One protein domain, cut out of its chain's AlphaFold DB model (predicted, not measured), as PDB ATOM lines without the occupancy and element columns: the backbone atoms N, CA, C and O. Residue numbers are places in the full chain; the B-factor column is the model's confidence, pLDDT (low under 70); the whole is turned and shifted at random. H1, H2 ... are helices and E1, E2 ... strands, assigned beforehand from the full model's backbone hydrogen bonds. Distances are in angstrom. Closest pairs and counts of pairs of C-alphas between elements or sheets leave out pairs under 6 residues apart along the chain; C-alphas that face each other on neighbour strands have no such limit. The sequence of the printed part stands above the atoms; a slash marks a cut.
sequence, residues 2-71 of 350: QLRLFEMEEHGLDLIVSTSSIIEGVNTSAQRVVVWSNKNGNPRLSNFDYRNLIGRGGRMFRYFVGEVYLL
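Overview. This is residues 2 to 71 of the 350 residues of an uncharacterized protein of Xanthomonas axonopodis pv. begoniae (UniProt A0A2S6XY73). This is mainly loops, with little regular structure: a small parallel ribbon, E1 and E2, has the end of H3 near it, H2 packs on H3, and H1 sits off alone. The 70 printed residues run H1, H2, E1, H3, E2, a mixed class with 26 in named elements. The whole is compact, radius of gyration of the C-alphas 12.4 A, spanning 39 by 24 by 21 A.

Arrangement. Look at E1, residues 32 to 35, parallel to E2, residues 67 to 70: N 33 and O 67, 2.9 A apart, are within hydrogen-bond range. With H3, residues 47 to 54, between them in sequence, they form a strand-helix-strand unit, its crossover right-handed. H2, residues 22 to 25, touches H3; their closest C-alphas, Ile 23 and Leu 53, are 5.8 A apart. H1, residues 2 to 7, is apart from these four. H1 and H3 have every O i to N i+4 pair within hydrogen-bond range; H2 is too short.

Along the chain. Find E1 beginning at C-alpha 32, (-39.850, 37.770, 25.444), and E2 ending at C-alpha 70, (-29.571, 40.911, 23.377); H3 spans 10.5 A.

Size, cuts and confidence. The printed part has no cut; the link H2 to E1 is short, the others long. Residues 23 to 28, 40 to 42, 60 to 62 and 64 have pLDDT under 70.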
ATOM      1  N   GLN A   2     -50.913  41.388  11.026       70.62
ATOM      2  CA  GLN A   2     -50.046  40.529  11.861       70.62
ATOM      3  C   GLN A   2     -50.027  40.899  13.358       70.62
ATOM      4  O   GLN A   2     -50.162  40.021  14.197       70.62
ATOM      5  N   LEU A   3     -49.954  42.192  13.693       74.00
ATOM      6  CA  LEU A   3     -49.985  42.670  15.086       74.00
ATOM      7  C   LEU A   3     -51.270  42.291  15.834       74.00
ATOM      8  O   LEU A   3     -51.211  41.847  16.970       74.00
ATOM      9  N   ARG A   4     -52.429  42.391  15.167       76.38
ATOM     10  CA  ARG A   4     -53.709  41.995  15.770       76.38
ATOM     11  C   ARG A   4     -53.764  40.494  16.057       76.38
ATOM     12  O   ARG A   4     -54.289  40.118  17.089       76.38
ATOM     13  N   LEU A   5     -53.202  39.661  15.179       78.25
ATOM     14  CA  LEU A   5     -53.128  38.208  15.387       78.25
ATOM     15  C   LEU A   5     -52.167  37.827  16.522       78.25
ATOM     16  O   LEU A   5     -52.397  36.833  17.195       78.25
ATOM     17  N   PHE A   6     -51.112  38.612  16.745       81.75
ATOM     18  CA  PHE A   6     -50.174  38.418  17.858       81.75
ATOM     19  C   PHE A   6     -50.771  38.818  19.221       81.75
ATOM     20  O   PHE A   6     -50.397  38.276  20.253       81.75
ATOM     21  N   GLU A   7     -51.720  39.755  19.247       76.50
ATOM     22  CA  GLU A   7     -52.363  40.201  20.492       76.50
ATOM     23  C   GLU A   7     -53.528  39.306  20.952       76.50
ATOM     24  O   GLU A   7     -53.900  39.349  22.131       76.50
ATOM     25  N   MET A   8     -54.089  38.489  20.053       78.62
ATOM     26  CA  MET A   8     -55.197  37.575  20.356       78.62
ATOM     27  C   MET A   8     -54.779  36.509  21.376       78.62
ATOM     28  O   MET A   8     -53.716  35.906  21.265       78.62
ATOM     29  N   GLU A   9     -55.617  36.296  22.391       70.12
ATOM     30  CA  GLU A   9     -55.358  35.331  23.474       70.12
ATOM     31  C   GLU A   9     -55.661  33.892  23.066       70.12
ATOM     32  O   GLU A   9     -54.951  32.975  23.470       70.12
ATOM     33  N   GLU A  10     -56.669  33.697  22.219       73.50
ATOM     34  CA  GLU A  10     -57.040  32.393  21.685       73.50
ATOM     35  C   GLU A  10     -56.647  32.302  20.209       73.50
ATOM     36  O   GLU A  10     -56.992  33.169  19.405       73.50
ATOM     37  N   HIS A  11     -55.921  31.236  19.853       74.69
ATOM     38  CA  HIS A  11     -55.513  30.919  18.477       74.69
ATOM     39  C   HIS A  11     -54.709  32.026  17.753       74.69
ATOM     40  O   HIS A  11     -54.738  32.117  16.523       74.69
ATOM     41  N   GLY A  12     -53.991  32.862  18.514       80.44
ATOM     42  CA  GLY A  12     -53.100  33.910  18.012       80.44
ATOM     43  C   GLY A  12     -51.709  33.414  17.591       80.44
ATOM     44  O   GLY A  12     -51.420  32.220  17.587       80.44
ATOM     45  N   LEU A  13     -50.836  34.351  17.211       81.19
ATOM     46  CA  LEU A  13     -49.428  34.071  16.902       81.19
ATOM     47  C   LEU A  13     -48.564  34.183  18.162       81.19
ATOM     48  O   LEU A  13     -48.571  35.223  18.809       81.19
ATOM     49  N   ASP A  14     -47.734  33.176  18.429       82.12
ATOM     50  CA  ASP A  14     -46.778  33.196  19.553       82.12
ATOM     51  C   ASP A  14     -45.440  33.874  19.208       82.12
ATOM     52  O   ASP A  14     -44.650  34.213  20.091       82.12
ATOM     53  N   LEU A  15     -45.163  34.067  17.914       82.69
ATOM     54  CA  LEU A  15     -43.912  34.625  17.407       82.69
ATOM     55  C   LEU A  15     -44.181  35.653  16.311       82.69
ATOM     56  O   LEU A  15     -44.887  35.385  15.338       82.69
ATOM     57  N   ILE A  16     -43.532  36.809  16.435       85.88
ATOM     58  CA  ILE A  16     -43.479  37.830  15.395       85.88
ATOM     59  C   ILE A  16     -42.024  38.201  15.110       85.88
ATOM     60  O   ILE A  16     -41.231  38.419  16.023       85.88
ATOM     61  N   VAL A  17     -41.680  38.282  13.827       85.25
ATOM     62  CA  VAL A  17     -40.393  38.808  13.361       85.25
ATOM     63  C   VAL A  17     -40.674  40.150  12.698       85.25
ATOM     64  O   VAL A  17     -41.492  40.228  11.782       85.25
ATOM     65  N   SER A  18     -40.034  41.211  13.184       79.19
ATOM     66  CA  SER A  18     -40.263  42.574  12.705       79.19
ATOM     67  C   SER A  18     -38.959  43.351  12.561       79.19
ATOM     68  O   SER A  18     -37.935  42.984  13.137       79.19
ATOM     69  N   THR A  19     -39.003  44.422  11.773       82.00
ATOM     70  CA  THR A  19     -37.915  45.394  11.646       82.00
ATOM     71  C   THR A  19     -38.024  46.468  12.737       82.00
ATOM     72  O   THR A  19     -38.974  46.507  13.518       82.00
ATOM     73  N   SER A  20     -37.038  47.361  12.802       71.69
ATOM     74  CA  SER A  20     -36.934  48.445  13.793       71.69
ATOM     75  C   SER A  20     -38.129  49.409  13.835       71.69
ATOM     76  O   SER A  20     -38.321  50.074  14.847       71.69
ATOM     77  N   SER A  21     -38.974  49.465  12.800       70.19
ATOM     78  CA  SER A  21     -40.167  50.329  12.771       70.19
ATOM     79  C   SER A  21     -41.203  49.984  13.844       70.19
ATOM     80  O   SER A  21     -42.015  50.832  14.219       70.19
ATOM     81  N   ILE A  22     -41.163  48.764  14.393       73.44
ATOM     82  CA  ILE A  22     -42.033  48.368  15.503       73.44
ATOM     83  C   ILE A  22     -41.714  49.129  16.796       73.44
ATOM     84  O   ILE A  22     -42.578  49.216  17.658       73.44
ATOM     85  N   ILE A  23     -40.506  49.694  16.929       64.44
ATOM     86  CA  ILE A  23     -40.043  50.408  18.128       64.44
ATOM     87  C   ILE A  23     -40.823  51.717  18.315       64.44
ATOM     88  O   ILE A  23     -41.241  52.018  19.432       64.44
ATOM     89  N   GLU A  24     -41.088  52.441  17.226       64.12
ATOM     90  CA  GLU A  24     -41.685  53.785  17.244       64.12
ATOM     91  C   GLU A  24     -43.211  53.786  17.033       64.12
ATOM     92  O   GLU A  24     -43.904  54.659  17.548       64.12
ATOM     93  N   GLY A  25     -43.755  52.830  16.269       55.53
ATOM     94  CA  GLY A  25     -45.045  53.041  15.597       55.53
ATOM     95  C   GLY A  25     -46.303  52.419  16.209       55.53
ATOM     96  O   GLY A  25     -47.396  52.709  15.726       55.53
ATOM     97  N   VAL A  26     -46.208  51.534  17.206       62.94
ATOM     98  CA  VAL A  26     -47.368  50.728  17.655       62.94
ATOM     99  C   VAL A  26     -47.273  50.309  19.115       62.94
ATOM    100  O   VAL A  26     -46.183  50.037  19.592       62.94
ATOM    101  N   ASN A  27     -48.389  50.217  19.839       61.47
ATOM    102  CA  ASN A  27     -48.411  49.701  21.211       61.47
ATOM    103  C   ASN A  27     -48.419  48.166  21.171       61.47
ATOM    104  O   ASN A  27     -49.442  47.581  20.843       61.47
ATOM    105  N   THR A  28     -47.284  47.512  21.425       69.50
ATOM    106  CA  THR A  28     -47.185  46.043  21.352       69.50
ATOM    107  C   THR A  28     -46.209  45.552  22.400       69.50
ATOM    108  O   THR A  28     -45.063  46.001  22.431       69.50
ATOM    109  N   SER A  29     -46.675  44.626  23.234       74.50
ATOM    110  CA  SER A  29     -45.937  44.040  24.354       74.50
ATOM    111  C   SER A  29     -45.759  42.536  24.158       74.50
ATOM    112  O   SER A  29     -46.712  41.865  23.758       74.50
ATOM    113  N   ALA A  30     -44.600  41.994  24.517       79.62
ATOM    114  CA  ALA A  30     -44.314  40.563  24.468       79.62
ATOM    115  C   ALA A  30     -43.714  40.079  25.795       79.62
ATOM    116  O   ALA A  30     -43.072  40.844  26.513       79.62
ATOM    117  N   GLN A  31     -43.890  38.793  26.119       83.50
ATOM    118  CA  GLN A  31     -43.209  38.188  27.270       83.50
ATOM    119  C   GLN A  31     -41.693  38.138  27.058       83.50
ATOM    120  O   GLN A  31     -40.931  38.366  27.993       83.50
ATOM    121  N   ARG A  32     -41.261  37.840  25.826       83.19
ATOM    122  CA  ARG A  32     -39.850  37.770  25.444       83.19
ATOM    123  C   ARG A  32     -39.583  38.648  24.235       83.19
ATOM    124  O   ARG A  32     -40.309  38.565  23.247       83.19
ATOM    125  N   VAL A  33     -38.521  39.440  24.298       85.12
ATOM    126  CA  VAL A  33     -38.044  40.260  23.180       85.12
ATOM    127  C   VAL A  33     -36.615  39.846  22.852       85.12
ATOM    128  O   VAL A  33     -35.747  39.872  23.720       85.12
ATOM    129  N   VAL A  34     -36.362  39.455  21.602       85.56
ATOM    130  CA  VAL A  34     -35.021  39.089  21.122       85.56
ATOM    131  C   VAL A  34     -34.536  40.152  20.147       85.56
ATOM    132  O   VAL A  34     -35.148  40.366  19.102       85.56
ATOM    133  N   VAL A  35     -33.422  40.805  20.475       83.19
ATOM    134  CA  VAL A  35     -32.777  41.792  19.605       83.19
ATOM    135  C   VAL A  35     -31.629  41.129  18.875       83.19
ATOM    136  O   VAL A  35     -30.604  40.789  19.469       83.19
ATOM    137  N   TRP A  36     -31.816  40.962  17.570       81.50
ATOM    138  CA  TRP A  36     -30.835  40.312  16.713       81.50
ATOM    139  C   TRP A  36     -29.592  41.172  16.459       81.50
ATOM    140  O   TRP A  36     -28.482  40.656  16.480       81.50
ATOM    141  N   SER A  37     -29.761  42.479  16.230       78.12
ATOM    142  CA  SER A  37     -28.648  43.400  15.977       78.12
ATOM    143  C   SER A  37     -28.898  44.769  16.599       78.12
ATOM    144  O   SER A  37     -30.031  45.246  16.642       78.12
ATOM    145  N   ASN A  38     -27.826  45.421  17.048       72.19
ATOM    146  CA  ASN A  38     -27.833  46.782  17.568       72.19
ATOM    147  C   ASN A  38     -27.739  47.854  16.471       72.19
ATOM    148  O   ASN A  38     -27.458  49.014  16.776       72.19
ATOM    149  N   LYS A  39     -27.958  47.483  15.206       72.00
ATOM    150  CA  LYS A  39     -27.937  48.384  14.053       72.00
ATOM    151  C   LYS A  39     -29.332  48.571  13.474       72.00
ATOM    152  O   LYS A  39     -30.050  47.605  13.233       72.00
ATOM    153  N   ASN A  40     -29.679  49.817  13.177       67.75
ATOM    154  CA  ASN A  40     -30.867  50.174  12.416       67.75
ATOM    155  C   ASN A  40     -30.434  50.655  11.022       67.75
ATOM    156  O   ASN A  40     -30.267  51.849  10.786       67.75
ATOM    157  N   GLY A  41     -30.147  49.716  10.114       68.19
ATOM    158  CA  GLY A  41     -29.460  50.010   8.852       68.19
ATOM    159  C   GLY A  41     -27.954  50.218   9.068       68.19
ATOM    160  O   GLY A  41     -27.270  49.314   9.545       68.19
ATOM    161  N   ASN A  42     -27.433  51.400   8.721       58.19
ATOM    162  CA  ASN A  42     -26.041  51.793   8.988       58.19
ATOM    163  C   ASN A  42     -25.778  52.307  10.425       58.19
ATOM    164  O   ASN A  42     -24.741  51.939  10.986       58.19
ATOM    165  N   PRO A  43     -26.637  53.148  11.045       71.38
ATOM    166  CA  PRO A  43     -26.407  53.631  12.409       71.38
ATOM    167  C   PRO A  43     -26.682  52.565  13.481       71.38
ATOM    168  O   PRO A  43     -27.465  51.633  13.283       71.38
ATOM    169  N   ARG A  44     -26.044  52.720  14.649       73.94
ATOM    170  CA  ARG A  44     -26.368  51.946  15.861       73.94
ATOM    171  C   ARG A  44     -27.650  52.484  16.507       73.94
ATOM    172  O   ARG A  44     -27.911  53.680  16.412       73.94
ATOM    173  N   LEU A  45     -28.409  51.615  17.176       72.94
ATOM    174  CA  LEU A  45     -29.579  51.985  17.978       72.94
ATOM    175  C   LEU A  45     -29.192  53.018  19.042       72.94
ATOM    176  O   LEU A  45     -28.167  52.867  19.715       72.94
ATOM    177  N   SER A  46     -30.015  54.056  19.198       74.19
ATOM    178  CA  SER A  46     -29.839  55.039  20.266       74.19
ATOM    179  C   SER A  46     -30.252  54.459  21.629       74.19
ATOM    180  O   SER A  46     -30.959  53.450  21.699       74.19
ATOM    181  N   ASN A  47     -29.842  55.101  22.734       74.56
ATOM    182  CA  ASN A  47     -30.308  54.718  24.077       74.56
ATOM    183  C   ASN A  47     -31.842  54.828  24.188       74.56
ATOM    184  O   ASN A  47     -32.487  54.014  24.840       74.56
ATOM    185  N   PHE A  48     -32.442  55.801  23.495       75.19
ATOM    186  CA  PHE A  48     -33.892  55.976  23.451       75.19
ATOM    187  C   PHE A  48     -34.592  54.806  22.745       75.19
ATOM    188  O   PHE A  48     -35.512  54.217  23.312       75.19
ATOM    189  N   ASP A  49     -34.108  54.395  21.569       74.56
ATOM    190  CA  ASP A  49     -34.663  53.248  20.828       74.56
ATOM    191  C   ASP A  49     -34.539  51.956  21.633       74.56
ATOM    192  O   ASP A  49     -35.458  51.139  21.682       74.56
ATOM    193  N   TYR A  50     -33.400  51.793  22.308       77.88
ATOM    194  CA  TYR A  50     -33.143  50.671  23.193       77.88
ATOM    195  C   TYR A  50     -34.111  50.652  24.383       77.88
ATOM    196  O   TYR A  50     -34.718  49.618  24.653       77.88
ATOM    197  N   ARG A  51     -34.330  51.795  25.053       76.69
ATOM    198  CA  ARG A  51     -35.288  51.919  26.167       76.69
ATOM    199  C   ARG A  51     -36.731  51.653  25.733       76.69
ATOM    200  O   ARG A  51     -37.463  50.960  26.435       76.69
ATOM    201  N   ASN A  52     -37.119  52.131  24.555       76.00
ATOM    202  CA  ASN A  52     -38.434  51.841  23.986       76.00
ATOM    203  C   ASN A  52     -38.598  50.359  23.641       76.00
ATOM    204  O   ASN A  52     -39.683  49.806  23.799       76.00
ATOM    205  N   LEU A  53     -37.529  49.697  23.197       77.06
ATOM    206  CA  LEU A  53     -37.554  48.279  22.871       77.06
ATOM    207  C   LEU A  53     -37.642  47.403  24.127       77.06
ATOM    208  O   LEU A  53     -38.481  46.504  24.173       77.06
ATOM    209  N   ILE A  54     -36.828  47.662  25.157       77.00
ATOM    210  CA  ILE A  54     -36.901  46.896  26.414       77.00
ATOM    211  C   ILE A  54     -38.234  47.126  27.135       77.00
ATOM    212  O   ILE A  54     -38.757  46.200  27.745       77.00
ATOM    213  N   GLY A  55     -38.821  48.323  27.008       73.88
ATOM    214  CA  GLY A  55     -40.124  48.663  27.586       73.88
ATOM    215  C   GLY A  55     -41.298  47.878  26.992       73.88
ATOM    216  O   GLY A  55     -42.385  47.879  27.561       73.88
ATOM    217  N   ARG A  56     -41.086  47.176  25.871       75.81
ATOM    218  CA  ARG A  56     -42.061  46.246  25.276       75.81
ATOM    219  C   ARG A  56     -41.949  44.830  25.837       75.81
ATOM    220  O   ARG A  56     -42.811  43.999  25.551       75.81
ATOM    221  N   GLY A  57     -40.900  44.549  26.606       71.88
ATOM    222  CA  GLY A  57     -40.774  43.334  27.396       71.88
ATOM    223  C   GLY A  57     -41.639  43.443  28.649       71.88
ATOM    224  O   GLY A  57     -41.321  44.195  29.564       71.88
ATOM    225  N   GLY A  58     -42.713  42.662  28.704       70.50
ATOM    226  CA  GLY A  58     -43.651  42.646  29.824       70.50
ATOM    227  C   GLY A  58     -44.906  43.492  29.587       70.50
ATOM    228  O   GLY A  58     -44.927  44.436  28.802       70.50
ATOM    229  N   ARG A  59     -45.996  43.119  30.263       72.00
ATOM    230  CA  ARG A  59     -47.265  43.858  30.268       72.00
ATOM    231  C   ARG A  59     -47.924  43.681  31.623       72.00
ATOM    232  O   ARG A  59     -48.209  42.550  32.027       72.00
ATOM    233  N   MET A  60     -48.208  44.796  32.289       57.72
ATOM    234  CA  MET A  60     -48.970  44.795  33.534       57.72
ATOM    235  C   MET A  60     -50.282  44.019  33.317       57.72
ATOM    236  O   MET A  60     -50.960  44.233  32.313       57.72
ATOM    237  N   PHE A  61     -50.591  43.083  34.217       61.59
ATOM    238  CA  PHE A  61     -51.748  42.168  34.162       61.59
ATOM    239  C   PHE A  61     -51.703  41.002  33.149       61.59
ATOM    240  O   PHE A  61     -52.654  40.230  33.117       61.59
ATOM    241  N   ARG A  62     -50.617  40.805  32.377       67.81
ATOM    242  CA  ARG A  62     -50.458  39.619  31.493       67.81
ATOM    243  C   ARG A  62     -49.097  38.929  31.618       67.81
ATOM    244  O   ARG A  62     -49.042  37.723  31.828       67.81
ATOM    245  N   TYR A  63     -48.003  39.688  31.560       74.38
ATOM    246  CA  TYR A  63     -46.637  39.190  31.760       74.38
ATOM    247  C   TYR A  63     -45.939  40.087  32.781       74.38
ATOM    248  O   TYR A  63     -45.482  41.178  32.442       74.38
ATOM    249  N   PHE A  64     -45.898  39.644  34.039       67.94
ATOM    250  CA  PHE A  64     -45.359  40.435  35.153       67.94
ATOM    251  C   PHE A  64     -43.836  40.627  35.064       67.94
ATOM    252  O   PHE A  64     -43.308  41.625  35.540       67.94
ATOM    253  N   VAL A  65     -43.145  39.683  34.419       75.88
ATOM    254  CA  VAL A  65     -41.715  39.757  34.107       75.88
ATOM    255  C   VAL A  65     -41.545  39.588  32.600       75.88
ATOM    256  O   VAL A  65     -42.023  38.606  32.031       75.88
ATOM    257  N   GLY A  66     -40.898  40.564  31.962       79.81
ATOM    258  CA  GLY A  66     -40.489  40.507  30.562       79.81
ATOM    259  C   GLY A  66     -39.009  40.159  30.439       79.81
ATOM    260  O   GLY A  66     -38.178  40.750  31.126       79.81
ATOM    261  N   GLU A  67     -38.670  39.216  29.567       82.31
ATOM    262  CA  GLU A  67     -37.287  38.799  29.317       82.31
ATOM    263  C   GLU A  67     -36.782  39.439  28.021       82.31
ATOM    264  O   GLU A  67     -37.376  39.264  26.955       82.31
ATOM    265  N   VAL A  68     -35.669  40.173  28.090       81.44
ATOM    266  CA  VAL A  68     -35.039  40.761  26.902       81.44
ATOM    267  C   VAL A  68     -33.690  40.105  26.652       81.44
ATOM    268  O   VAL A  68     -32.791  40.165  27.488       81.44
ATOM    269  N   TYR A  69     -33.543  39.501  25.475       84.12
ATOM    270  CA  TYR A  69     -32.322  38.842  25.031       84.12
ATOM    271  C   TYR A  69     -31.633  39.694  23.972       84.12
ATOM    272  O   TYR A  69     -32.192  39.970  22.909       84.12
ATOM    273  N   LEU A  70     -30.400  40.097  24.260       80.69
ATOM    274  CA  LEU A  70     -29.571  40.911  23.377       80.69
ATOM    275  C   LEU A  70     -28.466  40.032  22.810       80.69
ATOM    276  O   LEU A  70     -27.624  39.541  23.558       80.69
ATOM    277  N   LEU A  71     -28.471  39.828  21.493       82.50
ATOM    278  CA  LEU A  71     -27.430  39.036  20.832       82.50
ATOM    279  C   LEU A  71     -26.171  39.863  20.521       82.50
ATOM    280  O   LEU A  71     -25.111  39.303  20.253       82.50
TER     281      LEU A  71